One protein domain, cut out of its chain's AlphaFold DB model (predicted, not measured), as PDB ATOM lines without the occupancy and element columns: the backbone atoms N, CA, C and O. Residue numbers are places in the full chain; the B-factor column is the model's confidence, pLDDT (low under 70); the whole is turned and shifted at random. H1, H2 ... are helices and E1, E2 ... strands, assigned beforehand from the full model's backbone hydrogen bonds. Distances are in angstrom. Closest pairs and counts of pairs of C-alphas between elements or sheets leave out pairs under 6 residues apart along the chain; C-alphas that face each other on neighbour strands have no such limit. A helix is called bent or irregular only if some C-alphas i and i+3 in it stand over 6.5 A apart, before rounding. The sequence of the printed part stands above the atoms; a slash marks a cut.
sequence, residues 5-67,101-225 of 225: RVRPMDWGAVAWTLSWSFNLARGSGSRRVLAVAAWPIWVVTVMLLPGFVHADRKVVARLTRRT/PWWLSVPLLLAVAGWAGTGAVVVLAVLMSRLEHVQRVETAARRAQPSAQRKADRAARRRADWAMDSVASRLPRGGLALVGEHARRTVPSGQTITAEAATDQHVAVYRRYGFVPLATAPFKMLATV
ATOM      1  N   ARG A   5     646.098 429.404 415.079       89.12
ATOM      2  CA  ARG A   5     644.848 430.015 414.597       89.12
ATOM      3  C   ARG A   5     643.800 428.936 414.366       89.12
ATOM      4  O   ARG A   5     644.117 427.889 413.803       89.12
ATOM      5  N   VAL A   6     642.569 429.227 414.769       86.12
ATOM      6  CA  VAL A   6     641.435 428.325 414.557       86.12
ATOM      7  C   VAL A   6     641.125 428.230 413.062       86.12
ATOM      8  O   VAL A   6     640.916 429.249 412.402       86.12
ATOM      9  N   ARG A   7     641.095 427.004 412.531       88.75
ATOM     10  CA  ARG A   7     640.676 426.703 411.154       88.75
ATOM     11  C   ARG A   7     639.209 426.252 411.131       88.75
ATOM     12  O   ARG A   7     638.709 425.836 412.176       88.75
ATOM     13  N   PRO A   8     638.532 426.248 409.965       85.44
ATOM     14  CA  PRO A   8     637.148 425.779 409.864       85.44
ATOM     15  C   PRO A   8     636.903 424.387 410.456       85.44
ATOM     16  O   PRO A   8     635.934 424.171 411.177       85.44
ATOM     17  N   MET A   9     637.852 423.470 410.256       88.06
ATOM     18  CA  MET A   9     637.808 422.110 410.809       88.06
ATOM     19  C   MET A   9     637.878 422.061 412.349       88.06
ATOM     20  O   MET A   9     637.506 421.058 412.951       88.06
ATOM     21  N   ASP A  10     638.355 423.124 413.002       88.19
ATOM     22  CA  ASP A  10     638.509 423.198 414.458       88.19
ATOM     23  C   ASP A  10     637.326 423.892 415.153       88.19
ATOM     24  O   ASP A  10     637.232 423.829 416.383       88.19
ATOM     25  N   TRP A  11     636.413 424.529 414.404       86.31
ATOM     26  CA  TRP A  11     635.318 425.339 414.956       86.31
ATOM     27  C   TRP A  11     634.478 424.587 415.983       86.31
ATOM     28  O   TRP A  11     634.303 425.076 417.096       86.31
ATOM     29  N   GLY A  12     634.023 423.374 415.654       83.56
ATOM     30  CA  GLY A  12     633.177 422.583 416.548       83.56
ATOM     31  C   GLY A  12     633.866 422.235 417.870       83.56
ATOM     32  O   GLY A  12     633.272 422.385 418.938       83.56
ATOM     33  N   ALA A  13     635.139 421.837 417.820       86.44
ATOM     34  CA  ALA A  13     635.897 421.460 419.011       86.44
ATOM     35  C   ALA A  13     636.274 422.673 419.880       86.44
ATOM     36  O   ALA A  13     636.216 422.604 421.108       86.44
ATOM     37  N   VAL A  14     636.623 423.798 419.253       85.81
ATOM     38  CA  VAL A  14     636.902 425.070 419.940       85.81
ATOM     39  C   VAL A  14     635.637 425.607 420.603       85.81
ATOM     40  O   VAL A  14     635.668 425.955 421.784       85.81
ATOM     41  N   ALA A  15     634.514 425.603 419.883       84.44
ATOM     42  CA  ALA A  15     633.215 425.986 420.414       84.44
ATOM     43  C   ALA A  15     632.775 425.074 421.560       84.44
ATOM     44  O   ALA A  15     632.236 425.553 422.551       84.44
ATOM     45  N   TRP A  16     633.062 423.771 421.479       85.31
ATOM     46  CA  TRP A  16     632.799 422.839 422.574       85.31
ATOM     47  C   TRP A  16     633.607 423.188 423.818       85.31
ATOM     48  O   TRP A  16     633.068 423.231 424.921       85.31
ATOM     49  N   THR A  17     634.887 423.507 423.654       85.44
ATOM     50  CA  THR A  17     635.736 423.937 424.765       85.44
ATOM     51  C   THR A  17     635.273 425.246 425.388       85.44
ATOM     52  O   THR A  17     635.239 425.340 426.617       85.44
ATOM     53  N   LEU A  18     634.877 426.225 424.575       81.69
ATOM     54  CA  LEU A  18     634.287 427.474 425.055       81.69
ATOM     55  C   LEU A  18     632.979 427.198 425.797       81.69
ATOM     56  O   LEU A  18     632.851 427.572 426.958       81.69
ATOM     57  N   SER A  19     632.066 426.444 425.190       79.31
ATOM     58  CA  SER A  19     630.770 426.113 425.777       79.31
ATOM     59  C   SER A  19     630.896 425.383 427.111       79.31
ATOM     60  O   SER A  19     630.205 425.708 428.070       79.31
ATOM     61  N   TRP A  20     631.833 424.440 427.216       81.56
ATOM     62  CA  TRP A  20     632.074 423.695 428.448       81.56
ATOM     63  C   TRP A  20     632.730 424.557 429.536       81.56
ATOM     64  O   TRP A  20     632.395 424.432 430.714       81.56
ATOM     65  N   SER A  21     633.655 425.443 429.153       73.69
ATOM     66  CA  SER A  21     634.414 426.277 430.099       73.69
ATOM     67  C   SER A  21     633.608 427.468 430.611       73.69
ATOM     68  O   SER A  21     633.710 427.813 431.785       73.69
ATOM     69  N   PHE A  22     632.776 428.063 429.756       67.62
ATOM     70  CA  PHE A  22     631.851 429.138 430.120       67.62
ATOM     71  C   PHE A  22     630.559 428.618 430.748       67.62
ATOM     72  O   PHE A  22     629.676 429.403 431.087       67.62
ATOM     73  N   ASN A  23     630.446 427.303 430.948       66.19
ATOM     74  CA  ASN A  23     629.287 426.744 431.598       66.19
ATOM     75  C   ASN A  23     629.330 426.904 433.114       66.19
ATOM     76  O   ASN A  23     630.137 426.277 433.814       66.19
ATOM     77  N   LEU A  24     628.415 427.736 433.596       53.66
ATOM     78  CA  LEU A  24     628.337 428.222 434.969       53.66
ATOM     79  C   LEU A  24     627.405 427.383 435.863       53.66
ATOM     80  O   LEU A  24     627.212 427.737 437.027       53.66
ATOM     81  N   ALA A  25     626.828 426.288 435.358       53.62
ATOM     82  CA  ALA A  25     625.926 425.445 436.144       53.62
ATOM     83  C   ALA A  25     626.628 424.798 437.354       53.62
ATOM     84  O   ALA A  25     627.697 424.192 437.230       53.62
ATOM     85  N   ARG A  26     625.978 424.878 438.522       48.31
ATOM     86  CA  ARG A  26     626.302 424.063 439.699       48.31
ATOM     87  C   ARG A  26     625.644 422.686 439.518       48.31
ATOM     88  O   ARG A  26     624.425 422.606 439.402       48.31
ATOM     89  N   GLY A  27     626.453 421.626 439.463       52.97
ATOM     90  CA  GLY A  27     626.008 420.236 439.271       52.97
ATOM     91  C   GLY A  27     626.462 419.620 437.940       52.97
ATOM     92  O   GLY A  27     626.521 420.290 436.913       52.97
ATOM     93  N   SER A  28     626.824 418.332 437.947       54.06
ATOM     94  CA  SER A  28     627.401 417.644 436.777       54.06
ATOM     95  C   SER A  28     626.407 417.471 435.616       54.06
ATOM     96  O   SER A  28     626.811 417.564 434.454       54.06
ATOM     97  N   GLY A  29     625.119 417.265 435.919       58.06
ATOM     98  CA  GLY A  29     624.051 417.075 434.930       58.06
ATOM     99  C   GLY A  29     623.640 418.368 434.219       58.06
ATOM    100  O   GLY A  29     623.705 418.449 432.992       58.06
ATOM    101  N   SER A  30     623.315 419.418 434.979       60.34
ATOM    102  CA  SER A  30     622.924 420.739 434.454       60.34
ATOM    103  C   SER A  30     624.032 421.395 433.619       60.34
ATOM    104  O   SER A  30     623.762 422.040 432.604       60.34
ATOM    105  N   ARG A  31     625.298 421.156 433.982       65.81
ATOM    106  CA  ARG A  31     626.468 421.665 433.255       65.81
ATOM    107  C   ARG A  31     626.652 421.028 431.883       65.81
ATOM    108  O   ARG A  31     627.148 421.688 430.977       65.81
ATOM    109  N   ARG A  32     626.256 419.766 431.690       67.62
ATOM    110  CA  ARG A  32     626.285 419.147 430.353       67.62
ATOM    111  C   ARG A  32     625.179 419.704 429.472       67.62
ATOM    112  O   ARG A  32     625.465 420.097 428.346       67.62
ATOM    113  N   VAL A  33     623.959 419.800 429.998       65.38
ATOM    114  CA  VAL A  33     622.795 420.297 429.246       65.38
ATOM    115  C   VAL A  33     623.046 421.709 428.727       65.38
ATOM    116  O   VAL A  33     622.944 421.955 427.529       65.38
ATOM    117  N   LEU A  34     623.502 422.615 429.594       65.00
ATOM    118  CA  LEU A  34     623.816 423.981 429.178       65.00
ATOM    119  C   LEU A  34     624.981 424.044 428.174       65.00
ATOM    120  O   LEU A  34     625.065 424.993 427.403       65.00
ATOM    121  N   ALA A  35     625.894 423.062 428.172       69.19
ATOM    122  CA  ALA A  35     627.095 423.110 427.327       69.19
ATOM    123  C   ALA A  35     626.726 422.673 425.918       69.19
ATOM    124  O   ALA A  35     627.232 423.206 424.935       69.19
ATOM    125  N   VAL A  36     625.805 421.724 425.818       68.38
ATOM    126  CA  VAL A  36     625.188 421.361 424.550       68.38
ATOM    127  C   VAL A  36     624.337 422.528 424.045       68.38
ATOM    128  O   VAL A  36     624.501 422.933 422.900       68.38
ATOM    129  N   ALA A  37     623.524 423.147 424.907       63.69
ATOM    130  CA  ALA A  37     622.661 424.266 424.522       63.69
ATOM    131  C   ALA A  37     623.437 425.512 424.054       63.69
ATOM    132  O   ALA A  37     623.047 426.150 423.083       63.69
ATOM    133  N   ALA A  38     624.558 425.849 424.700       65.50
ATOM    134  CA  ALA A  38     625.372 427.008 424.327       65.50
ATOM    135  C   ALA A  38     626.370 426.725 423.187       65.50
ATOM    136  O   ALA A  38     626.978 427.659 422.660       65.50
ATOM    137  N   TRP A  39     626.556 425.462 422.781       78.50
ATOM    138  CA  TRP A  39     627.530 425.098 421.747       78.50
ATOM    139  C   TRP A  39     627.287 425.793 420.397       78.50
ATOM    140  O   TRP A  39     628.248 426.370 419.881       78.50
ATOM    141  N   PRO A  40     626.054 425.840 419.847       66.44
ATOM    142  CA  PRO A  40     625.791 426.528 418.585       66.44
ATOM    143  C   PRO A  40     626.179 428.007 418.640       66.44
ATOM    144  O   PRO A  40     626.840 428.500 417.731       66.44
ATOM    145  N   ILE A  41     625.869 428.701 419.742       69.00
ATOM    146  CA  ILE A  41     626.216 430.119 419.936       69.00
ATOM    147  C   ILE A  41     627.732 430.318 419.829       69.00
ATOM    148  O   ILE A  41     628.203 431.252 419.176       69.00
ATOM    149  N   TRP A  42     628.517 429.417 420.420       77.00
ATOM    150  CA  TRP A  42     629.972 429.478 420.336       77.00
ATOM    151  C   TRP A  42     630.518 429.126 418.953       77.00
ATOM    152  O   TRP A  42     631.480 429.763 418.530       77.00
ATOM    153  N   VAL A  43     629.916 428.176 418.228       76.50
ATOM    154  CA  VAL A  43     630.297 427.874 416.833       76.50
ATOM    155  C   VAL A  43     630.147 429.129 415.983       76.50
ATOM    156  O   VAL A  43     631.104 429.558 415.340       76.50
ATOM    157  N   VAL A  44     628.986 429.773 416.073       70.50
ATOM    158  CA  VAL A  44     628.692 431.035 415.392       70.50
ATOM    159  C   VAL A  44     629.700 432.116 415.775       70.50
ATOM    160  O   VAL A  44     630.299 432.758 414.917       70.50
ATOM    161  N   THR A  45     629.952 432.281 417.071       74.44
ATOM    162  CA  THR A  45     630.894 433.287 417.576       74.44
ATOM    163  C   THR A  45     632.302 433.076 417.009       74.44
ATOM    164  O   THR A  45     632.943 434.035 416.581       74.44
ATOM    165  N   VAL A  46     632.779 431.827 416.963       81.69
ATOM    166  CA  VAL A  46     634.101 431.462 416.429       81.69
ATOM    167  C   VAL A  46     634.183 431.649 414.913       81.69
ATOM    168  O   VAL A  46     635.228 432.057 414.411       81.69
ATOM    169  N   MET A  47     633.094 431.389 414.184       78.88
ATOM    170  CA  MET A  47     633.019 431.615 412.738       78.88
ATOM    171  C   MET A  47     633.086 433.103 412.383       78.88
ATOM    172  O   MET A  47     633.733 433.485 411.409       78.88
ATOM    173  N   LEU A  48     632.416 433.949 413.166       73.94
ATOM    174  CA  LEU A  48     632.228 435.359 412.824       73.94
ATOM    175  C   LEU A  48     633.332 436.266 413.342       73.94
ATOM    176  O   LEU A  48     633.732 437.216 412.656       73.94
ATOM    177  N   LEU A  49     633.819 435.999 414.554       77.56
ATOM    178  CA  LEU A  49     634.794 436.861 415.195       77.56
ATOM    179  C   LEU A  49     636.218 436.386 414.885       77.56
ATOM    180  O   LEU A  49     636.589 435.258 415.208       77.56
ATOM    181  N   PRO A  50     637.072 437.250 414.310       78.00
ATOM    182  CA  PRO A  50     638.467 436.908 414.081       78.00
ATOM    183  C   PRO A  50     639.261 436.893 415.395       78.00
ATOM    184  O   PRO A  50     638.845 437.465 416.408       78.00
ATOM    185  N   GLY A  51     640.452 436.291 415.350       81.69
ATOM    186  CA  GLY A  51     641.436 436.350 416.437       81.69
ATOM    187  C   GLY A  51     641.371 435.203 417.441       81.69
ATOM    188  O   GLY A  51     642.100 435.238 418.430       81.69
ATOM    189  N   PHE A  52     640.536 434.185 417.207       86.44
ATOM    190  CA  PHE A  52     640.586 432.963 418.001       86.44
ATOM    191  C   PHE A  52     641.843 432.149 417.690       86.44
ATOM    192  O   PHE A  52     642.167 431.840 416.538       86.44
ATOM    193  N   VAL A  53     642.514 431.749 418.760       88.38
ATOM    194  CA  VAL A  53     643.624 430.808 418.770       88.38
ATOM    195  C   VAL A  53     643.338 429.700 419.770       88.38
ATOM    196  O   VAL A  53     642.620 429.896 420.751       88.38
ATOM    197  N   HIS A  54     643.900 428.525 419.525       91.44
ATOM    198  CA  HIS A  54     643.751 427.388 420.415       91.44
ATOM    199  C   HIS A  54     645.041 426.579 420.540       91.44
ATOM    200  O   HIS A  54     645.831 426.492 419.602       91.44
ATOM    201  N   ALA A  55     645.224 425.937 421.689       89.81
ATOM    202  CA  ALA A  55     646.223 424.898 421.897       89.81
ATOM    203  C   ALA A  55     645.495 423.569 422.111       89.81
ATOM    204  O   ALA A  55     644.722 423.420 423.064       89.81
ATOM    205  N   ASP A  56     645.690 422.634 421.177       87.44
ATOM    206  CA  ASP A  56     645.070 421.296 421.185       87.44
ATOM    207  C   ASP A  56     643.538 421.320 421.363       87.44
ATOM    208  O   ASP A  56     642.932 420.418 421.931       87.44
ATOM    209  N   ARG A  57     642.895 422.427 420.956       86.06
ATOM    210  CA  ARG A  57     641.448 422.695 421.126       86.06
ATOM    211  C   ARG A  57     640.982 422.696 422.591       86.06
ATOM    212  O   ARG A  57     639.794 422.862 422.833       86.06
ATOM    213  N   LYS A  58     641.883 422.543 423.568       84.12
ATOM    214  CA  LYS A  58     641.604 422.492 425.015       84.12
ATOM    215  C   LYS A  58     641.799 423.835 425.693       84.12
ATOM    216  O   LYS A  58     641.142 424.108 426.692       84.12
ATOM    217  N   VAL A  59     642.699 424.652 425.162       81.38
ATOM    218  CA  VAL A  59     642.873 426.045 425.566       81.38
ATOM    219  C   VAL A  59     642.491 426.897 424.380       81.38
ATOM    220  O   VAL A  59     642.954 426.632 423.275       81.38
ATOM    221  N   VAL A  60     641.638 427.884 424.600       86.06
ATOM    222  CA  VAL A  60     641.155 428.800 423.575       86.06
ATOM    223  C   VAL A  60     641.321 430.206 424.110       86.06
ATOM    224  O   VAL A  60     640.928 430.489 425.240       86.06
ATOM    225  N   ALA A  61     641.894 431.085 423.300       87.50
ATOM    226  CA  ALA A  61     641.935 432.503 423.591       87.50
ATOM    227  C   ALA A  61     641.548 433.304 422.357       87.50
ATOM    228  O   ALA A  61     641.814 432.891 421.230       87.50
ATOM    229  N   ARG A  62     640.938 434.464 422.568       88.12
ATOM    230  CA  ARG A  62     640.741 435.461 421.526       88.12
ATOM    231  C   ARG A  62     641.547 436.692 421.870       88.12
ATOM    232  O   ARG A  62     641.261 437.347 422.868       88.12
ATOM    233  N   LEU A  63     642.529 436.988 421.029       86.25
ATOM    234  CA  LEU A  63     643.376 438.164 421.141       86.25
ATOM    235  C   LEU A  63     643.212 438.986 419.864       86.25
ATOM    236  O   LEU A  63     643.439 438.488 418.760       86.25
ATOM    237  N   THR A  64     642.773 440.233 420.003       86.56
ATOM    238  CA  THR A  64     642.508 441.110 418.859       86.56
ATOM    239  C   THR A  64     643.119 442.483 419.060       86.56
ATOM    240  O   THR A  64     643.150 443.003 420.174       86.56
ATOM    241  N   ARG A  65     643.614 443.083 417.974       86.31
ATOM    242  CA  ARG A  65     644.065 444.473 417.989       86.31
ATOM    243  C   ARG A  65     642.838 445.382 418.010       86.31
ATOM    244  O   ARG A  65     641.933 445.219 417.191       86.31
ATOM    245  N   ARG A  66     642.806 446.343 418.929       80.81
ATOM    246  CA  ARG A  66     641.727 447.324 419.054       80.81
ATOM    247  C   ARG A  66     641.900 448.408 418.001       80.81
ATOM    248  O   ARG A  66     642.428 449.479 418.264       80.81
ATOM    249  N   THR A  67     641.440 448.124 416.790       74.19
ATOM    250  CA  THR A  67     641.241 449.143 415.756       74.19
ATOM    251  C   THR A  67     639.749 449.410 415.590       74.19
ATOM    252  O   THR A  67     638.926 448.498 415.697       74.19
ATOM    253  N   PRO A 101     604.839 414.786 408.604       69.38
ATOM    254  CA  PRO A 101     603.437 414.900 408.985       69.38
ATOM    255  C   PRO A 101     603.248 415.942 410.093       69.38
ATOM    256  O   PRO A 101     603.997 415.955 411.071       69.38
ATOM    257  N   TRP A 102     602.238 416.802 409.950       59.03
ATOM    258  CA  TRP A 102     602.013 417.972 410.813       59.03
ATOM    259  C   TRP A 102     601.970 417.645 412.323       59.03
ATOM    260  O   TRP A 102     602.371 418.454 413.156       59.03
ATOM    261  N   TRP A 103     601.555 416.428 412.685       62.41
ATOM    262  CA  TRP A 103     601.503 415.938 414.066       62.41
ATOM    263  C   TRP A 103     602.876 415.589 414.672       62.41
ATOM    264  O   TRP A 103     602.990 415.524 415.892       62.41
ATOM    265  N   LEU A 104     603.926 415.409 413.860       59.41
ATOM    266  CA  LEU A 104     605.320 415.221 414.301       59.41
ATOM    267  C   LEU A 104     606.133 416.517 414.224       59.41
ATOM    268  O   LEU A 104     607.017 416.744 415.050       59.41
ATOM    269  N   SER A 105     605.837 417.389 413.261       57.12
ATOM    270  CA  SER A 105     606.561 418.652 413.095       57.12
ATOM    271  C   SER A 105     606.228 419.668 414.187       57.12
ATOM    272  O   SER A 105     607.138 420.357 414.637       57.12
ATOM    273  N   VAL A 106     604.990 419.706 414.697       56.53
ATOM    274  CA  VAL A 106     604.591 420.570 415.827       56.53
ATOM    275  C   VAL A 106     605.325 420.227 417.138       56.53
ATOM    276  O   VAL A 106     605.933 421.131 417.716       56.53
ATOM    277  N   PRO A 107     605.347 418.971 417.632       55.91
ATOM    278  CA  PRO A 107     606.095 418.630 418.843       55.91
ATOM    279  C   PRO A 107     607.608 418.758 418.656       55.91
ATOM    280  O   PRO A 107     608.290 419.147 419.600       55.91
ATOM    281  N   LEU A 108     608.147 418.513 417.456       56.50
ATOM    282  CA  LEU A 108     609.560 418.765 417.159       56.50
ATOM    283  C   LEU A 108     609.888 420.267 417.209       56.50
ATOM    284  O   LEU A 108     610.892 420.656 417.800       56.50
ATOM    285  N   LEU A 109     609.020 421.116 416.653       59.44
ATOM    286  CA  LEU A 109     609.117 422.575 416.740       59.44
ATOM    287  C   LEU A 109     609.058 423.057 418.184       59.44
ATOM    288  O   LEU A 109     609.898 423.851 418.587       59.44
ATOM    289  N   LEU A 110     608.111 422.553 418.975       57.16
ATOM    290  CA  LEU A 110     607.996 422.880 420.395       57.16
ATOM    291  C   LEU A 110     609.183 422.346 421.202       57.16
ATOM    292  O   LEU A 110     609.630 423.015 422.127       57.16
ATOM    293  N   ALA A 111     609.739 421.191 420.840       55.28
ATOM    294  CA  ALA A 111     610.933 420.650 421.474       55.28
ATOM    295  C   ALA A 111     612.174 421.489 421.146       55.28
ATOM    296  O   ALA A 111     612.940 421.784 422.056       55.28
ATOM    297  N   VAL A 112     612.357 421.924 419.893       58.09
ATOM    298  CA  VAL A 112     613.483 422.770 419.453       58.09
ATOM    299  C   VAL A 112     613.340 424.204 419.969       58.09
ATOM    300  O   VAL A 112     614.295 424.756 420.515       58.09
ATOM    301  N   ALA A 113     612.151 424.799 419.856       56.78
ATOM    302  CA  ALA A 113     611.842 426.128 420.380       56.78
ATOM    303  C   ALA A 113     611.851 426.144 421.911       56.78
ATOM    304  O   ALA A 113     612.334 427.099 422.510       56.78
ATOM    305  N   GLY A 114     611.395 425.067 422.550       51.38
ATOM    306  CA  GLY A 114     611.502 424.846 423.988       51.38
ATOM    307  C   GLY A 114     612.955 424.693 424.425       51.38
ATOM    308  O   GLY A 114     613.379 425.360 425.359       51.38
ATOM    309  N   TRP A 115     613.770 423.916 423.708       53.31
ATOM    310  CA  TRP A 115     615.208 423.802 423.985       53.31
ATOM    311  C   TRP A 115     615.934 425.141 423.856       53.31
ATOM    312  O   TRP A 115     616.701 425.523 424.743       53.31
ATOM    313  N   ALA A 116     615.678 425.868 422.767       54.91
ATOM    314  CA  ALA A 116     616.251 427.185 422.529       54.91
ATOM    315  C   ALA A 116     615.749 428.205 423.561       54.91
ATOM    316  O   ALA A 116     616.543 428.978 424.086       54.91
ATOM    317  N   GLY A 117     614.461 428.164 423.903       52.41
ATOM    318  CA  GLY A 117     613.814 429.056 424.859       52.41
ATOM    319  C   GLY A 117     614.279 428.818 426.290       52.41
ATOM    320  O   GLY A 117     614.794 429.731 426.926       52.41
ATOM    321  N   THR A 118     614.179 427.592 426.805       51.56
ATOM    322  CA  THR A 118     614.612 427.256 428.168       51.56
ATOM    323  C   THR A 118     616.128 427.394 428.319       51.56
ATOM    324  O   THR A 118     616.597 427.928 429.324       51.56
ATOM    325  N   GLY A 119     616.906 426.992 427.307       51.53
ATOM    326  CA  GLY A 119     618.353 427.208 427.270       51.53
ATOM    327  C   GLY A 119     618.717 428.694 427.300       51.53
ATOM    328  O   GLY A 119     619.528 429.103 428.130       51.53
ATOM    329  N   ALA A 120     618.074 429.515 426.464       54.72
ATOM    330  CA  ALA A 120     618.279 430.959 426.451       54.72
ATOM    331  C   ALA A 120     617.856 431.610 427.770       54.72
ATOM    332  O   ALA A 120     618.601 432.433 428.282       54.72
ATOM    333  N   VAL A 121     616.723 431.217 428.359       54.66
ATOM    334  CA  VAL A 121     616.235 431.763 429.636       54.66
ATOM    335  C   VAL A 121     617.182 431.427 430.783       54.66
ATOM    336  O   VAL A 121     617.517 432.314 431.561       54.66
ATOM    337  N   VAL A 122     617.669 430.187 430.890       53.84
ATOM    338  CA  VAL A 122     618.617 429.812 431.954       53.84
ATOM    339  C   VAL A 122     619.962 430.511 431.757       53.84
ATOM    340  O   VAL A 122     620.521 431.048 432.714       53.84
ATOM    341  N   VAL A 123     620.476 430.557 430.525       55.75
ATOM    342  CA  VAL A 123     621.712 431.287 430.202       55.75
ATOM    343  C   VAL A 123     621.551 432.778 430.500       55.75
ATOM    344  O   VAL A 123     622.436 433.369 431.117       55.75
ATOM    345  N   LEU A 124     620.410 433.368 430.142       60.00
ATOM    346  CA  LEU A 124     620.077 434.763 430.405       60.00
ATOM    347  C   LEU A 124     619.952 435.033 431.904       60.00
ATOM    348  O   LEU A 124     620.556 435.982 432.384       60.00
ATOM    349  N   ALA A 125     619.259 434.191 432.668       57.50
ATOM    350  CA  ALA A 125     619.128 434.335 434.117       57.50
ATOM    351  C   ALA A 125     620.494 434.262 434.821       57.50
ATOM    352  O   ALA A 125     620.805 435.075 435.695       57.50
ATOM    353  N   VAL A 126     621.358 433.333 434.399       61.59
ATOM    354  CA  VAL A 126     622.723 433.220 434.924       61.59
ATOM    355  C   VAL A 126     623.568 434.439 434.539       61.59
ATOM    356  O   VAL A 126     624.254 434.989 435.404       61.59
ATOM    357  N   LEU A 127     623.493 434.901 433.286       64.75
ATOM    358  CA  LEU A 127     624.153 436.128 432.825       64.75
ATOM    359  C   LEU A 127     623.683 437.344 433.625       64.75
ATOM    360  O   LEU A 127     624.523 438.083 434.130       64.75
ATOM    361  N   MET A 128     622.375 437.514 433.806       67.75
ATOM    362  CA  MET A 128     621.774 438.620 434.557       67.75
ATOM    363  C   MET A 128     622.243 438.627 436.014       67.75
ATOM    364  O   MET A 128     622.740 439.648 436.483       67.75
ATOM    365  N   SER A 129     622.229 437.475 436.699       66.19
ATOM    366  CA  SER A 129     622.699 437.379 438.093       66.19
ATOM    367  C   SER A 129     624.168 437.800 438.271       66.19
ATOM    368  O   SER A 129     624.555 438.384 439.285       66.19
ATOM    369  N   ARG A 130     625.014 437.527 437.268       65.25
ATOM    370  CA  ARG A 130     626.435 437.895 437.278       65.25
ATOM    371  C   ARG A 130     626.659 439.332 436.849       65.25
ATOM    372  O   ARG A 130     627.492 440.003 437.454       65.25
ATOM    373  N   LEU A 131     625.906 439.807 435.862       69.88
ATOM    374  CA  LEU A 131     625.918 441.201 435.441       69.88
ATOM    375  C   LEU A 131     625.550 442.107 436.606       69.88
ATOM    376  O   LEU A 131     626.252 443.082 436.833       69.88
ATOM    377  N   GLU A 132     624.550 441.749 437.408       75.50
ATOM    378  CA  GLU A 132     624.216 442.503 438.614       75.50
ATOM    379  C   GLU A 132     625.367 442.554 439.615       75.50
ATOM    380  O   GLU A 132     625.621 443.603 440.199       75.50
ATOM    381  N   HIS A 133     626.061 441.436 439.848       76.81
ATOM    382  CA  HIS A 133     627.188 441.410 440.775       76.81
ATOM    383  C   HIS A 133     628.343 442.281 440.267       76.81
ATOM    384  O   HIS A 133     628.821 443.155 440.991       76.81
ATOM    385  N   VAL A 134     628.737 442.111 439.001       74.81
ATOM    386  CA  VAL A 134     629.786 442.915 438.357       74.81
ATOM    387  C   VAL A 134     629.406 444.394 438.356       74.81
ATOM    388  O   VAL A 134     630.208 445.233 438.753       74.81
ATOM    389  N   GLN A 135     628.169 444.731 437.981       81.25
ATOM    390  CA  GLN A 135     627.680 446.108 437.972       81.25
ATOM    391  C   GLN A 135     627.643 446.708 439.374       81.25
ATOM    392  O   GLN A 135     628.046 447.857 439.534       81.25
ATOM    393  N   ARG A 136     627.204 445.959 440.392       84.69
ATOM    394  CA  ARG A 136     627.205 446.425 441.786       84.69
ATOM    395  C   ARG A 136     628.618 446.754 442.252       84.69
ATOM    396  O   ARG A 136     628.848 447.858 442.741       84.69
ATOM    397  N   VAL A 137     629.565 445.843 442.033       83.25
ATOM    398  CA  VAL A 137     630.970 446.029 442.417       83.25
ATOM    399  C   VAL A 137     631.610 447.181 441.639       83.25
ATOM    400  O   VAL A 137     632.235 448.047 442.245       83.25
ATOM    401  N   GLU A 138     631.421 447.262 440.318       84.12
ATOM    402  CA  GLU A 138     631.944 448.379 439.520       84.12
ATOM    403  C   GLU A 138     631.314 449.714 439.922       84.12
ATOM    404  O   GLU A 138     632.005 450.724 439.984       84.12
ATOM    405  N   THR A 139     630.013 449.754 440.204       85.44
ATOM    406  CA  THR A 139     629.331 450.997 440.586       85.44
ATOM    407  C   THR A 139     629.801 451.473 441.957       85.44
ATOM    408  O   THR A 139     630.076 452.663 442.120       85.44
ATOM    409  N   ALA A 140     629.959 450.559 442.916       86.00
ATOM    410  CA  ALA A 140     630.539 450.860 444.220       86.00
ATOM    411  C   ALA A 140     631.984 451.369 444.081       86.00
ATOM    412  O   ALA A 140     632.306 452.449 444.576       86.00
ATOM    413  N   ALA A 141     632.821 450.661 443.315       83.50
ATOM    414  CA  ALA A 141     634.200 451.060 443.047       83.50
ATOM    415  C   ALA A 141     634.281 452.434 442.359       83.50
ATOM    416  O   ALA A 141     635.062 453.287 442.762       83.50
ATOM    417  N   ARG A 142     633.424 452.717 441.371       84.75
ATOM    418  CA  ARG A 142     633.367 454.035 440.709       84.75
ATOM    419  C   ARG A 142     632.995 455.161 441.660       84.75
ATOM    420  O   ARG A 142     633.509 456.261 441.487       84.75
ATOM    421  N   ARG A 143     632.073 454.920 442.593       86.56
ATOM    422  CA  ARG A 143     631.636 455.930 443.569       86.56
ATOM    423  C   ARG A 143     632.715 456.216 444.608       86.56
ATOM    424  O   ARG A 143     632.861 457.366 444.997       86.56
ATOM    425  N   ALA A 144     633.489 455.204 444.990       86.75
ATOM    426  CA  ALA A 144     634.592 455.347 445.937       86.75
ATOM    427  C   ALA A 144     635.799 456.125 445.373       86.75
ATOM    428  O   ALA A 144     636.660 456.547 446.137       86.75
ATOM    429  N   GLN A 145     635.886 456.307 444.050       90.06
ATOM    430  CA  GLN A 145     637.065 456.872 443.394       90.06
ATOM    431  C   GLN A 145     636.872 458.334 442.943       90.06
ATOM    432  O   GLN A 145     635.832 458.686 442.366       90.06
ATOM    433  N   PRO A 146     637.903 459.190 443.085       91.00
ATOM    434  CA  PRO A 146     637.878 460.564 442.587       91.00
ATOM    435  C   PRO A 146     637.599 460.668 441.078       91.00
ATOM    436  O   PRO A 146     637.868 459.758 440.287       91.00
ATOM    437  N   SER A 147     637.077 461.815 440.634       89.44
ATOM    438  CA  SER A 147     636.834 462.096 439.206       89.44
ATOM    439  C   SER A 147     638.110 462.013 438.357       89.44
ATOM    440  O   SER A 147     638.058 461.505 437.233       89.44
ATOM    441  N   ALA A 148     639.251 462.438 438.910       90.00
ATOM    442  CA  ALA A 148     640.566 462.323 438.287       90.00
ATOM    443  C   ALA A 148     640.926 460.858 437.994       90.00
ATOM    444  O   ALA A 148     641.229 460.526 436.847       90.00
ATOM    445  N   GLN A 149     640.760 459.963 438.974       89.06
ATOM    446  CA  GLN A 149     641.008 458.527 438.803       89.06
ATOM    447  C   GLN A 149     640.064 457.911 437.761       89.06
ATOM    448  O   GLN A 149     640.493 457.187 436.868       89.06
ATOM    449  N   ARG A 150     638.775 458.279 437.779       88.12
ATOM    450  CA  ARG A 150     637.806 457.862 436.746       88.12
ATOM    451  C   ARG A 150     638.187 458.330 435.343       88.12
ATOM    452  O   ARG A 150     637.866 457.662 434.359       88.12
ATOM    453  N   LYS A 151     638.815 459.498 435.204       89.69
ATOM    454  CA  LYS A 151     639.324 459.986 433.914       89.69
ATOM    455  C   LYS A 151     640.580 459.215 433.500       89.69
ATOM    456  O   LYS A 151     640.651 458.804 432.343       89.69
ATOM    457  N   ALA A 152     641.497 458.963 434.433       90.25
ATOM    458  CA  ALA A 152     642.718 458.195 434.209       90.25
ATOM    459  C   ALA A 152     642.417 456.755 433.762       90.25
ATOM    460  O   ALA A 152     642.877 456.351 432.699       90.25
ATOM    461  N   ASP A 153     641.550 456.028 434.472       89.00
ATOM    462  CA  ASP A 153     641.165 454.654 434.122       89.00
ATOM    463  C   ASP A 153     640.494 454.581 432.740       89.00
ATOM    464  O   ASP A 153     640.771 453.686 431.934       89.00
ATOM    465  N   ARG A 154     639.632 455.557 432.413       87.75
ATOM    466  CA  ARG A 154     639.023 455.661 431.076       87.75
ATOM    467  C   ARG A 154     640.067 455.929 429.995       87.75
ATOM    468  O   ARG A 154     639.968 455.339 428.920       87.75
ATOM    469  N   ALA A 155     641.043 456.795 430.258       89.00
ATOM    470  CA  ALA A 155     642.129 457.080 429.327       89.00
ATOM    471  C   ALA A 155     643.035 455.856 429.131       89.00
ATOM    472  O   ALA A 155     643.296 455.484 427.990       89.00
ATOM    473  N   ALA A 156     643.428 455.180 430.212       86.75
ATOM    474  CA  ALA A 156     644.229 453.958 430.175       86.75
ATOM    475  C   ALA A 156     643.528 452.863 429.360       86.75
ATOM    476  O   ALA A 156     644.115 452.286 428.448       86.75
ATOM    477  N   ARG A 157     642.223 452.656 429.583       86.25
ATOM    478  CA  ARG A 157     641.443 451.703 428.786       86.25
ATOM    479  C   ARG A 157     641.336 452.113 427.320       86.25
ATOM    480  O   ARG A 157     641.335 451.244 426.457       86.25
ATOM    481  N   ARG A 158     641.202 453.404 427.005       85.69
ATOM    482  CA  ARG A 158     641.156 453.876 425.608       85.69
ATOM    483  C   ARG A 158     642.493 453.716 424.888       85.69
ATOM    484  O   ARG A 158     642.477 453.508 423.686       85.69
ATOM    485  N   ARG A 159     643.605 453.789 425.622       86.38
ATOM    486  CA  ARG A 159     644.966 453.607 425.100       86.38
ATOM    487  C   ARG A 159     645.378 452.143 424.940       86.38
ATOM    488  O   ARG A 159     646.429 451.895 424.377       86.38
ATOM    489  N   ALA A 160     644.584 451.183 425.422       87.25
ATOM    490  CA  ALA A 160     644.907 449.772 425.249       87.25
ATOM    491  C   ALA A 160     644.848 449.363 423.769       87.25
ATOM    492  O   ALA A 160     643.801 449.484 423.131       87.25
ATOM    493  N   ASP A 161     645.959 448.835 423.266       89.56
ATOM    494  CA  ASP A 161     646.160 448.466 421.863       89.56
ATOM    495  C   ASP A 161     645.516 447.122 421.508       89.56
ATOM    496  O   ASP A 161     645.117 446.895 420.363       89.56
ATOM    497  N   TRP A 162     645.396 446.225 422.489       91.44
ATOM    498  CA  TRP A 162     644.883 444.867 422.314       91.44
ATOM    499  C   TRP A 162     643.772 444.544 423.303       91.44
ATOM    500  O   TRP A 162     643.737 445.064 424.416       91.44
ATOM    501  N   ALA A 163     642.869 443.656 422.897       88.75
ATOM    502  CA  ALA A 163     641.808 443.106 423.725       88.75
ATOM    503  C   ALA A 163     641.909 441.580 423.785       88.75
ATOM    504  O   ALA A 163     642.036 440.912 422.753       88.75
ATOM    505  N   MET A 164     641.836 441.048 425.002       88.12
ATOM    506  CA  MET A 164     641.706 439.629 425.293       88.12
ATOM    507  C   MET A 164     640.294 439.364 425.823       88.12
ATOM    508  O   MET A 164     640.024 439.497 427.016       88.12
ATOM    509  N   ASP A 165     639.391 439.018 424.905       78.81
ATOM    510  CA  ASP A 165     637.942 439.010 425.161       78.81
ATOM    511  C   ASP A 165     637.417 437.653 425.641       78.81
ATOM    512  O   ASP A 165     636.372 437.556 426.278       78.81
ATOM    513  N   SER A 166     638.094 436.565 425.280       75.81
ATOM    514  CA  SER A 166     637.639 435.212 425.597       75.81
ATOM    515  C   SER A 166     638.835 434.350 425.925       75.81
ATOM    516  O   SER A 166     639.747 434.248 425.112       75.81
ATOM    517  N   VAL A 167     638.825 433.727 427.101       81.62
ATOM    518  CA  VAL A 167     639.847 432.772 427.528       81.62
ATOM    519  C   VAL A 167     639.146 431.581 428.161       81.62
ATOM    520  O   VAL A 167     638.385 431.731 429.111       81.62
ATOM    521  N   ALA A 168     639.407 430.395 427.628       81.81
ATOM    522  CA  ALA A 168     638.877 429.136 428.120       81.81
ATOM    523  C   ALA A 168     639.995 428.098 428.194       81.81
ATOM    524  O   ALA A 168     640.853 428.022 427.315       81.81
ATOM    525  N   SER A 169     639.978 427.277 429.238       81.38
ATOM    526  CA  SER A 169     640.910 426.167 429.398       81.38
ATOM    527  C   SER A 169     640.200 424.984 430.029       81.38
ATOM    528  O   SER A 169     639.683 425.082 431.138       81.38
ATOM    529  N   ARG A 170     640.262 423.839 429.354       80.44
ATOM    530  CA  ARG A 170     639.887 422.529 429.902       80.44
ATOM    531  C   ARG A 170     641.064 421.787 430.529       80.44
ATOM    532  O   ARG A 170     640.885 420.677 431.018       80.44
ATOM    533  N   LEU A 171     642.262 422.376 430.512       81.00
ATOM    534  CA  LEU A 171     643.402 421.838 431.249       81.00
ATOM    535  C   LEU A 171     643.243 422.135 432.748       81.00
ATOM    536  O   LEU A 171     642.907 423.273 433.091       81.00
ATOM    537  N   PRO A 172     643.535 421.166 433.637       69.12
ATOM    538  CA  PRO A 172     643.425 421.357 435.083       69.12
ATOM    539  C   PRO A 172     644.418 422.400 435.618       69.12
ATOM    540  O   PRO A 172     644.140 423.061 436.614       69.12
ATOM    541  N   ARG A 173     645.576 422.568 434.958       73.75
ATOM    542  CA  ARG A 173     646.606 423.576 435.269       73.75
ATOM    543  C   ARG A 173     647.289 424.059 433.983       73.75
ATOM    544  O   ARG A 173     647.291 423.357 432.978       73.75
ATOM    545  N   GLY A 174     647.863 425.265 434.011       73.06
ATOM    546  CA  GLY A 174     648.768 425.772 432.963       73.06
ATOM    547  C   GLY A 174     648.125 426.363 431.700       73.06
ATOM    548  O   GLY A 174     648.822 427.014 430.927       73.06
ATOM    549  N   GLY A 175     646.810 426.230 431.493       78.88
ATOM    550  CA  GLY A 175     646.152 426.777 430.297       78.88
ATOM    551  C   GLY A 175     646.329 428.289 430.129       78.88
ATOM    552  O   GLY A 175     646.628 428.756 429.036       78.88
ATOM    553  N   LEU A 176     646.248 429.056 431.221       77.88
ATOM    554  CA  LEU A 176     646.447 430.507 431.169       77.88
ATOM    555  C   LEU A 176     647.913 430.907 430.926       77.88
ATOM    556  O   LEU A 176     648.164 431.954 430.338       77.88
ATOM    557  N   ALA A 177     648.876 430.059 431.303       83.25
ATOM    558  CA  ALA A 177     650.288 430.290 431.003       83.25
ATOM    559  C   ALA A 177     650.558 430.198 429.498       83.25
ATOM    560  O   ALA A 177     651.258 431.051 428.960       83.25
ATOM    561  N   LEU A 178     649.924 429.241 428.805       84.75
ATOM    562  CA  LEU A 178     649.982 429.139 427.341       84.75
ATOM    563  C   LEU A 178     649.377 430.373 426.657       84.75
ATOM    564  O   LEU A 178     649.899 430.843 425.648       84.75
ATOM    565  N   VAL A 179     648.287 430.910 427.215       85.62
ATOM    566  CA  VAL A 179     647.669 432.156 426.729       85.62
ATOM    567  C   VAL A 179     648.610 433.339 426.944       85.62
ATOM    568  O   VAL A 179     648.832 434.106 426.014       85.62
ATOM    569  N   GLY A 180     649.207 433.461 428.132       84.38
ATOM    570  CA  GLY A 180     650.156 434.527 428.453       84.38
ATOM    571  C   GLY A 180     651.431 434.474 427.607       84.38
ATOM    572  O   GLY A 180     651.892 435.500 427.121       84.38
ATOM    573  N   GLU A 181     651.981 433.283 427.369       86.94
ATOM    574  CA  GLU A 181     653.128 433.083 426.476       86.94
ATOM    575  C   GLU A 181     652.791 433.479 425.034       86.94
ATOM    576  O   GLU A 181     653.567 434.171 424.377       86.94
ATOM    577  N   HIS A 182     651.608 433.096 424.549       87.50
ATOM    578  CA  HIS A 182     651.152 433.499 423.225       87.50
ATOM    579  C   HIS A 182     650.919 435.010 423.118       87.50
ATOM    580  O   HIS A 182     651.305 435.609 422.115       87.50
ATOM    581  N   ALA A 183     650.337 435.631 424.146       86.75
ATOM    582  CA  ALA A 183     650.144 437.073 424.202       86.75
ATOM    583  C   ALA A 183     651.486 437.814 424.119       86.75
ATOM    584  O   ALA A 183     651.633 438.669 423.254       86.75
ATOM    585  N   ARG A 184     652.494 437.409 424.907       87.25
ATOM    586  CA  ARG A 184     653.844 438.006 424.864       87.25
ATOM    587  C   ARG A 184     654.546 437.864 423.513       87.25
ATOM    588  O   ARG A 184     655.335 438.720 423.147       87.25
ATOM    589  N   ARG A 185     654.277 436.787 422.768       88.44
ATOM    590  CA  ARG A 185     654.824 436.600 421.410       88.44
ATOM    591  C   ARG A 185     654.088 437.399 420.339       88.44
ATOM    592  O   ARG A 185     654.653 437.659 419.285       88.44
ATOM    593  N   THR A 186     652.813 437.702 420.565       87.31
ATOM    594  CA  THR A 186     651.933 438.309 419.553       87.31
ATOM    595  C   THR A 186     651.861 439.822 419.695       87.31
ATOM    596  O   THR A 186     651.768 440.534 418.698       87.31
ATOM    597  N   VAL A 187     651.873 440.310 420.932       88.38
ATOM    598  CA  VAL A 187     651.772 441.728 421.256       88.38
ATOM    599  C   VAL A 187     653.180 442.316 421.307       88.38
ATOM    600  O   VAL A 187     654.011 441.802 422.053       88.38
ATOM    601  N   PRO A 188     653.469 443.371 420.527       89.69
ATOM    602  CA  PRO A 188     654.748 444.065 420.601       89.69
ATOM    603  C   PRO A 188     655.036 444.592 422.011       89.69
ATOM    604  O   PRO A 188     654.125 445.063 422.695       89.69
ATOM    605  N   SER A 189     656.306 444.562 422.413       88.38
ATOM    606  CA  SER A 189     656.761 445.112 423.693       88.38
ATOM    607  C   SER A 189     656.347 446.577 423.852       88.38
ATOM    608  O   SER A 189     656.472 447.366 422.912       88.38
ATOM    609  N   GLY A 190     655.864 446.941 425.036       87.00
ATOM    610  CA  GLY A 190     655.362 448.275 425.364       87.00
ATOM    611  C   GLY A 190     653.893 448.512 425.003       87.00
ATOM    612  O   GLY A 190     653.337 449.536 425.400       87.00
ATOM    613  N   GLN A 191     653.232 447.585 424.298       90.88
ATOM    614  CA  GLN A 191     651.794 447.683 424.036       90.88
ATOM    615  C   GLN A 191     650.966 447.121 425.189       90.88
ATOM    616  O   GLN A 191     651.400 446.259 425.957       90.88
ATOM    617  N   THR A 192     649.737 447.625 425.306       91.56
ATOM    618  CA  THR A 192     648.857 447.291 426.430       91.56
ATOM    619  C   THR A 192     647.714 446.375 426.000       91.56
ATOM    620  O   THR A 192     647.003 446.639 425.027       91.56
ATOM    621  N   ILE A 193     647.490 445.310 426.769       91.62
ATOM    622  CA  ILE A 193     646.386 444.362 426.618       91.62
ATOM    623  C   ILE A 193     645.319 444.678 427.659       91.62
ATOM    624  O   ILE A 193     645.609 444.723 428.851       91.62
ATOM    625  N   THR A 194     644.067 444.831 427.232       92.00
ATOM    626  CA  THR A 194     642.917 444.841 428.142       92.00
ATOM    627  C   THR A 194     642.262 443.467 428.216       92.00
ATOM    628  O   THR A 194     642.146 442.779 427.204       92.00
ATOM    629  N   ALA A 195     641.827 443.072 429.409       89.12
ATOM    630  CA  ALA A 195     641.073 441.847 429.642       89.12
ATOM    631  C   ALA A 195     639.911 442.109 430.603       89.12
ATOM    632  O   ALA A 195     639.993 442.989 431.465       89.12
ATOM    633  N   GLU A 196     638.844 441.326 430.475       87.62
ATOM    634  CA  GLU A 196     637.690 441.371 431.371       87.62
ATOM    635  C   GLU A 196     637.533 440.021 432.081       87.62
ATOM    636  O   GLU A 196     637.447 438.963 431.457       87.62
ATOM    637  N   ALA A 197     637.559 440.047 433.411       82.19
ATOM    638  CA  ALA A 197     637.310 438.881 434.243       82.19
ATOM    639  C   ALA A 197     635.812 438.708 434.483       82.19
ATOM    640  O   ALA A 197     635.121 439.643 434.868       82.19
ATOM    641  N   ALA A 198     635.333 437.471 434.365       74.12
ATOM    642  CA  ALA A 198     633.946 437.144 434.689       74.12
ATOM    643  C   ALA A 198     633.693 436.948 436.201       74.12
ATOM    644  O   ALA A 198     632.543 436.930 436.630       74.12
ATOM    645  N   THR A 199     634.743 436.723 437.007       76.19
ATOM    646  CA  THR A 199     634.645 436.445 438.456       76.19
ATOM    647  C   THR A 199     635.905 436.898 439.201       76.19
ATOM    648  O   THR A 199     636.962 437.051 438.588       76.19
ATOM    649  N   ASP A 200     635.831 437.033 440.530       79.75
ATOM    650  CA  ASP A 200     636.989 437.393 441.370       79.75
ATOM    651  C   ASP A 200     638.113 436.356 441.287       79.75
ATOM    652  O   ASP A 200     639.298 436.688 441.288       79.75
ATOM    653  N   GLN A 201     637.748 435.081 441.135       80.00
ATOM    654  CA  GLN A 201     638.715 434.011 440.912       80.00
ATOM    655  C   GLN A 201     639.493 434.231 439.606       80.00
ATOM    656  O   GLN A 201     640.707 434.030 439.577       80.00
ATOM    657  N   HIS A 202     638.826 434.687 438.539       77.75
ATOM    658  CA  HIS A 202     639.509 435.053 437.300       77.75
ATOM    659  C   HIS A 202     640.414 436.272 437.496       77.75
ATOM    660  O   HIS A 202     641.537 436.250 437.000       77.75
ATOM    661  N   VAL A 203     639.986 437.289 438.256       84.00
ATOM    662  CA  VAL A 203     640.839 438.443 438.599       84.00
ATOM    663  C   VAL A 203     642.118 437.975 439.296       84.00
ATOM    664  O   VAL A 203     643.217 438.329 438.871       84.00
ATOM    665  N   ALA A 204     642.004 437.127 440.320       84.75
ATOM    666  CA  ALA A 204     643.156 436.592 441.045       84.75
ATOM    667  C   ALA A 204     644.114 435.813 440.132       84.75
ATOM    668  O   ALA A 204     645.332 435.907 440.278       84.75
ATOM    669  N   VAL A 205     643.571 435.062 439.171       82.19
ATOM    670  CA  VAL A 205     644.365 434.345 438.173       82.19
ATOM    671  C   VAL A 205     645.073 435.322 437.237       82.19
ATOM    672  O   VAL A 205     646.285 435.216 437.094       82.19
ATOM    673  N   TYR A 206     644.373 436.298 436.654       85.56
ATOM    674  CA  TYR A 206     644.968 437.283 435.746       85.56
ATOM    675  C   TYR A 206     646.067 438.118 436.415       85.56
ATOM    676  O   TYR A 206     647.109 438.348 435.798       85.56
ATOM    677  N   ARG A 207     645.907 438.482 437.694       88.56
ATOM    678  CA  ARG A 207     646.938 439.205 438.461       88.56
ATOM    679  C   ARG A 207     648.275 438.467 438.521       88.56
ATOM    680  O   ARG A 207     649.318 439.105 438.439       88.56
ATOM    681  N   ARG A 208     648.266 437.130 438.576       86.19
ATOM    682  CA  ARG A 208     649.498 436.312 438.549       86.19
ATOM    683  C   ARG A 208     650.262 436.410 437.227       86.19
ATOM    684  O   ARG A 208     651.423 436.027 437.177       86.19
ATOM    685  N   TYR A 209     649.621 436.909 436.172       80.00
ATOM    686  CA  TYR A 209     650.207 437.083 434.842       80.00
ATOM    687  C   TYR A 209     650.415 438.560 434.482       80.00
ATOM    688  O   TYR A 209     650.513 438.886 433.302       80.00
ATOM    689  N   GLY A 210     650.480 439.447 435.482       86.00
ATOM    690  CA  GLY A 210     650.822 440.860 435.290       86.00
ATOM    691  C   GLY A 210     649.646 441.768 434.930       86.00
ATOM    692  O   GLY A 210     649.853 442.945 434.652       86.00
ATOM    693  N   PHE A 211     648.411 441.260 434.954       89.81
ATOM    694  CA  PHE A 211     647.230 442.104 434.780       89.81
ATOM    695  C   PHE A 211     646.917 442.876 436.063       89.81
ATOM    696  O   PHE A 211     646.770 442.299 437.141       89.81
ATOM    697  N   VAL A 212     646.745 444.185 435.932       92.19
ATOM    698  CA  VAL A 212     646.382 445.090 437.018       92.19
ATOM    699  C   VAL A 212     644.917 445.504 436.849       92.19
ATOM    700  O   VAL A 212     644.549 445.996 435.777       92.19
ATOM    701  N   PRO A 213     644.053 445.292 437.861       91.12
ATOM    702  CA  PRO A 213     642.667 445.741 437.815       91.12
ATOM    703  C   PRO A 213     642.578 447.267 437.869       91.12
ATOM    704  O   PRO A 213     643.340 447.921 438.580       91.12
ATOM    705  N   LEU A 214     641.621 447.831 437.137       90.25
ATOM    706  CA  LEU A 214     641.313 449.254 437.206       90.25
ATOM    707  C   LEU A 214     640.636 449.573 438.541       90.25
ATOM    708  O   LEU A 214     639.713 448.871 438.959       90.25
ATOM    709  N   ALA A 215     641.037 450.673 439.178       87.88
ATOM    710  CA  ALA A 215     640.488 451.097 440.467       87.88
ATOM    711  C   ALA A 215     638.967 451.328 440.404       87.88
ATOM    712  O   ALA A 215     638.244 451.080 441.363       87.88
ATOM    713  N   THR A 216     638.476 451.780 439.252       87.00
ATOM    714  CA  THR A 216     637.056 452.071 439.010       87.00
ATOM    715  C   THR A 216     636.287 450.907 438.388       87.00
ATOM    716  O   THR A 216     635.071 450.983 438.233       87.00
ATOM    717  N   ALA A 217     636.967 449.834 437.996       87.38
ATOM    718  CA  ALA A 217     636.347 448.668 437.384       87.38
ATOM    719  C   ALA A 217     637.216 447.434 437.660       87.38
ATOM    720  O   ALA A 217     637.998 447.046 436.795       87.38
ATOM    721  N   PRO A 218     637.104 446.805 438.842       86.94
ATOM    722  CA  PRO A 218     638.050 445.774 439.280       86.94
ATOM    723  C   PRO A 218     638.035 444.501 438.417       86.94
ATOM    724  O   PRO A 218     639.011 443.755 438.400       86.94
ATOM    725  N   PHE A 219     636.966 444.274 437.650       85.81
ATOM    726  CA  PHE A 219     636.884 443.191 436.668       85.81
ATOM    727  C   PHE A 219     637.542 443.530 435.326       85.81
ATOM    728  O   PHE A 219     637.809 442.633 434.531       85.81
ATOM    729  N   LYS A 220     637.832 444.806 435.067       88.44
ATOM    730  CA  LYS A 220     638.540 445.269 433.875       88.44
ATOM    731  C   LYS A 220     640.001 445.468 434.226       88.44
ATOM    732  O   LYS A 220     640.330 446.235 435.127       88.44
ATOM    733  N   MET A 221     640.878 444.787 433.508       90.88
ATOM    734  CA  MET A 221     642.304 444.781 433.807       90.88
ATOM    735  C   MET A 221     643.132 445.177 432.591       90.88
ATOM    736  O   MET A 221     642.686 445.053 431.443       90.88
ATOM    737  N   LEU A 222     644.345 445.643 432.869       92.19
ATOM    738  CA  LEU A 222     645.355 446.005 431.884       92.19
ATOM    739  C   LEU A 222     646.660 445.271 432.187       92.19
ATOM    740  O   LEU A 222     647.037 445.156 433.348       92.19
ATOM    741  N   ALA A 223     647.349 444.803 431.157       90.94
ATOM    742  CA  ALA A 223     648.719 444.314 431.250       90.94
ATOM    743  C   ALA A 223     649.558 444.982 430.164       90.94
ATOM    744  O   ALA A 223     649.110 445.087 429.021       90.94
ATOM    745  N   THR A 224     650.762 445.413 430.515       90.25
ATOM    746  CA  THR A 224     651.765 445.858 429.544       90.25
ATOM    747  C   THR A 224     652.679 444.680 429.237       90.25
ATOM    748  O   THR A 224     653.064 443.954 430.157       90.25
ATOM    749  N   VAL A 225     652.950 444.455 427.952       84.81
ATOM    750  CA  VAL A 225     653.839 443.383 427.477       84.81
ATOM    751  C   VAL A 225     655.281 443.844 427.435       84.81
ATOM    752  O   VAL A 225     655.515 444.979 426.963       84.81
TER     753      VAL A 225
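What this domain is: This is residues 5 to 67 and 101 to 225 of the 225 residues of an uncharacterized protein of Cellulosimicrobium cellulans (UniProt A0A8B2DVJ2). A twisted sheet of six strands has helices over both faces, H1 and H4 on one, H5 and H6 on the other, while one very long helix, H3, grazes the sheet and sticks out beyond the body with residues 102 to 114. The bent helix H2 packs on H1, and its arm H2a meets H3. The printed part has 188 residues, with six named helices and six named strands in the order H1 H2 E1 E2 H3 H4 E3 H5 E4 H6 E5 E6, a mixed class. The mixed sheet runs E1 E2 E3 E4 E6 E5. The whole is only just compact, close to loose, with a radius of gyration of the C-alphas of 18.8 A, and elongated, spanning 66 by 38 by 32 A.

How they stand to each other: H1, residues 8 to 21, is irregular: C-alphas 9 and 12 are 7.4 A apart. H2, residues 28 to 48, was assigned as one helix by its hydrogen bonds but is bent, C-alphas 37 and 40 being 7.1 A apart; its arms are H2a, residues 28 to 37, and H2b, residues 40 to 48. H1 and H2b touch at a steep tilt of 49 degrees, opposite ways; their closest C-alphas, of Ala 15 and Trp 42, are 4.8 A apart. E1, residues 52 to 55, and E2, residues 59 to 65, form an antiparallel hairpin, with N 53 and O 61 2.8 A apart. H3, residues 102 to 144, touches H2a with residues 115 to 123 alone, about perpendicular at 74 degrees; the closest C-alphas, of Ala 37 and Gly 119, are 5.9 A apart. After H4, residues 147 to 159, E3, residues 162 to 169, is antiparallel to E2, with N 60 and O 168 2.8 A apart. E3, H5, residues 175 to 186, and E4, residues 192 to 196, form a strand-helix-strand unit, two parallel neighbour strands with a helix between, its crossover right-handed; N 164 and O 194 are 2.8 A apart. E4, H6, residues 200 to 207, and E5, residues 212 to 214, form a split unit, also right-handed, with E6, residues 217 to 224, between the strands. E6 is antiparallel to E4, N 193 and O 223 being 2.8 A apart, and to E5, N 212 and O 222 being 2.8 A apart. H3 only grazes the sheet with residues 134 to 142; the C-alphas of Glu 138 and Ala 217 are 4.9 A apart. In three layers, helices on both faces of the sheet, H1 and H4 have heights of 9.2 A and 9.9 A over it; on the opposite face the sheet curls round H5, and H6 runs along E6. Every O i to N i+4 pair is within hydrogen-bond range in H2b, H4, H5 and H6, against 8 of 10 in H1, 5 of 6 in H2a and 38 of 39 in H3.

Where its parts are: H1 begins at C-alpha 8 (637.148, 425.779, 409.864) and is 20.4 A long; H3 is 60.8 A, E2 20.0 A and E3 20.4 A. E6 ends at C-alpha 224 (651.765, 445.858, 429.544).

The domain as a whole: The farthest C-alphas, of Pro 101 and Ala 148, are 67.0 A apart. Residues 68 to 100 are not printed, and C-alphas 67 and 101 are 51.5 A apart across this cut. Of the links that are printed whole, none is long. The mean pLDDT of the printed part is 78.0; residues 22 to 38, 40 to 41, 101 to 131 and 172 are under 70.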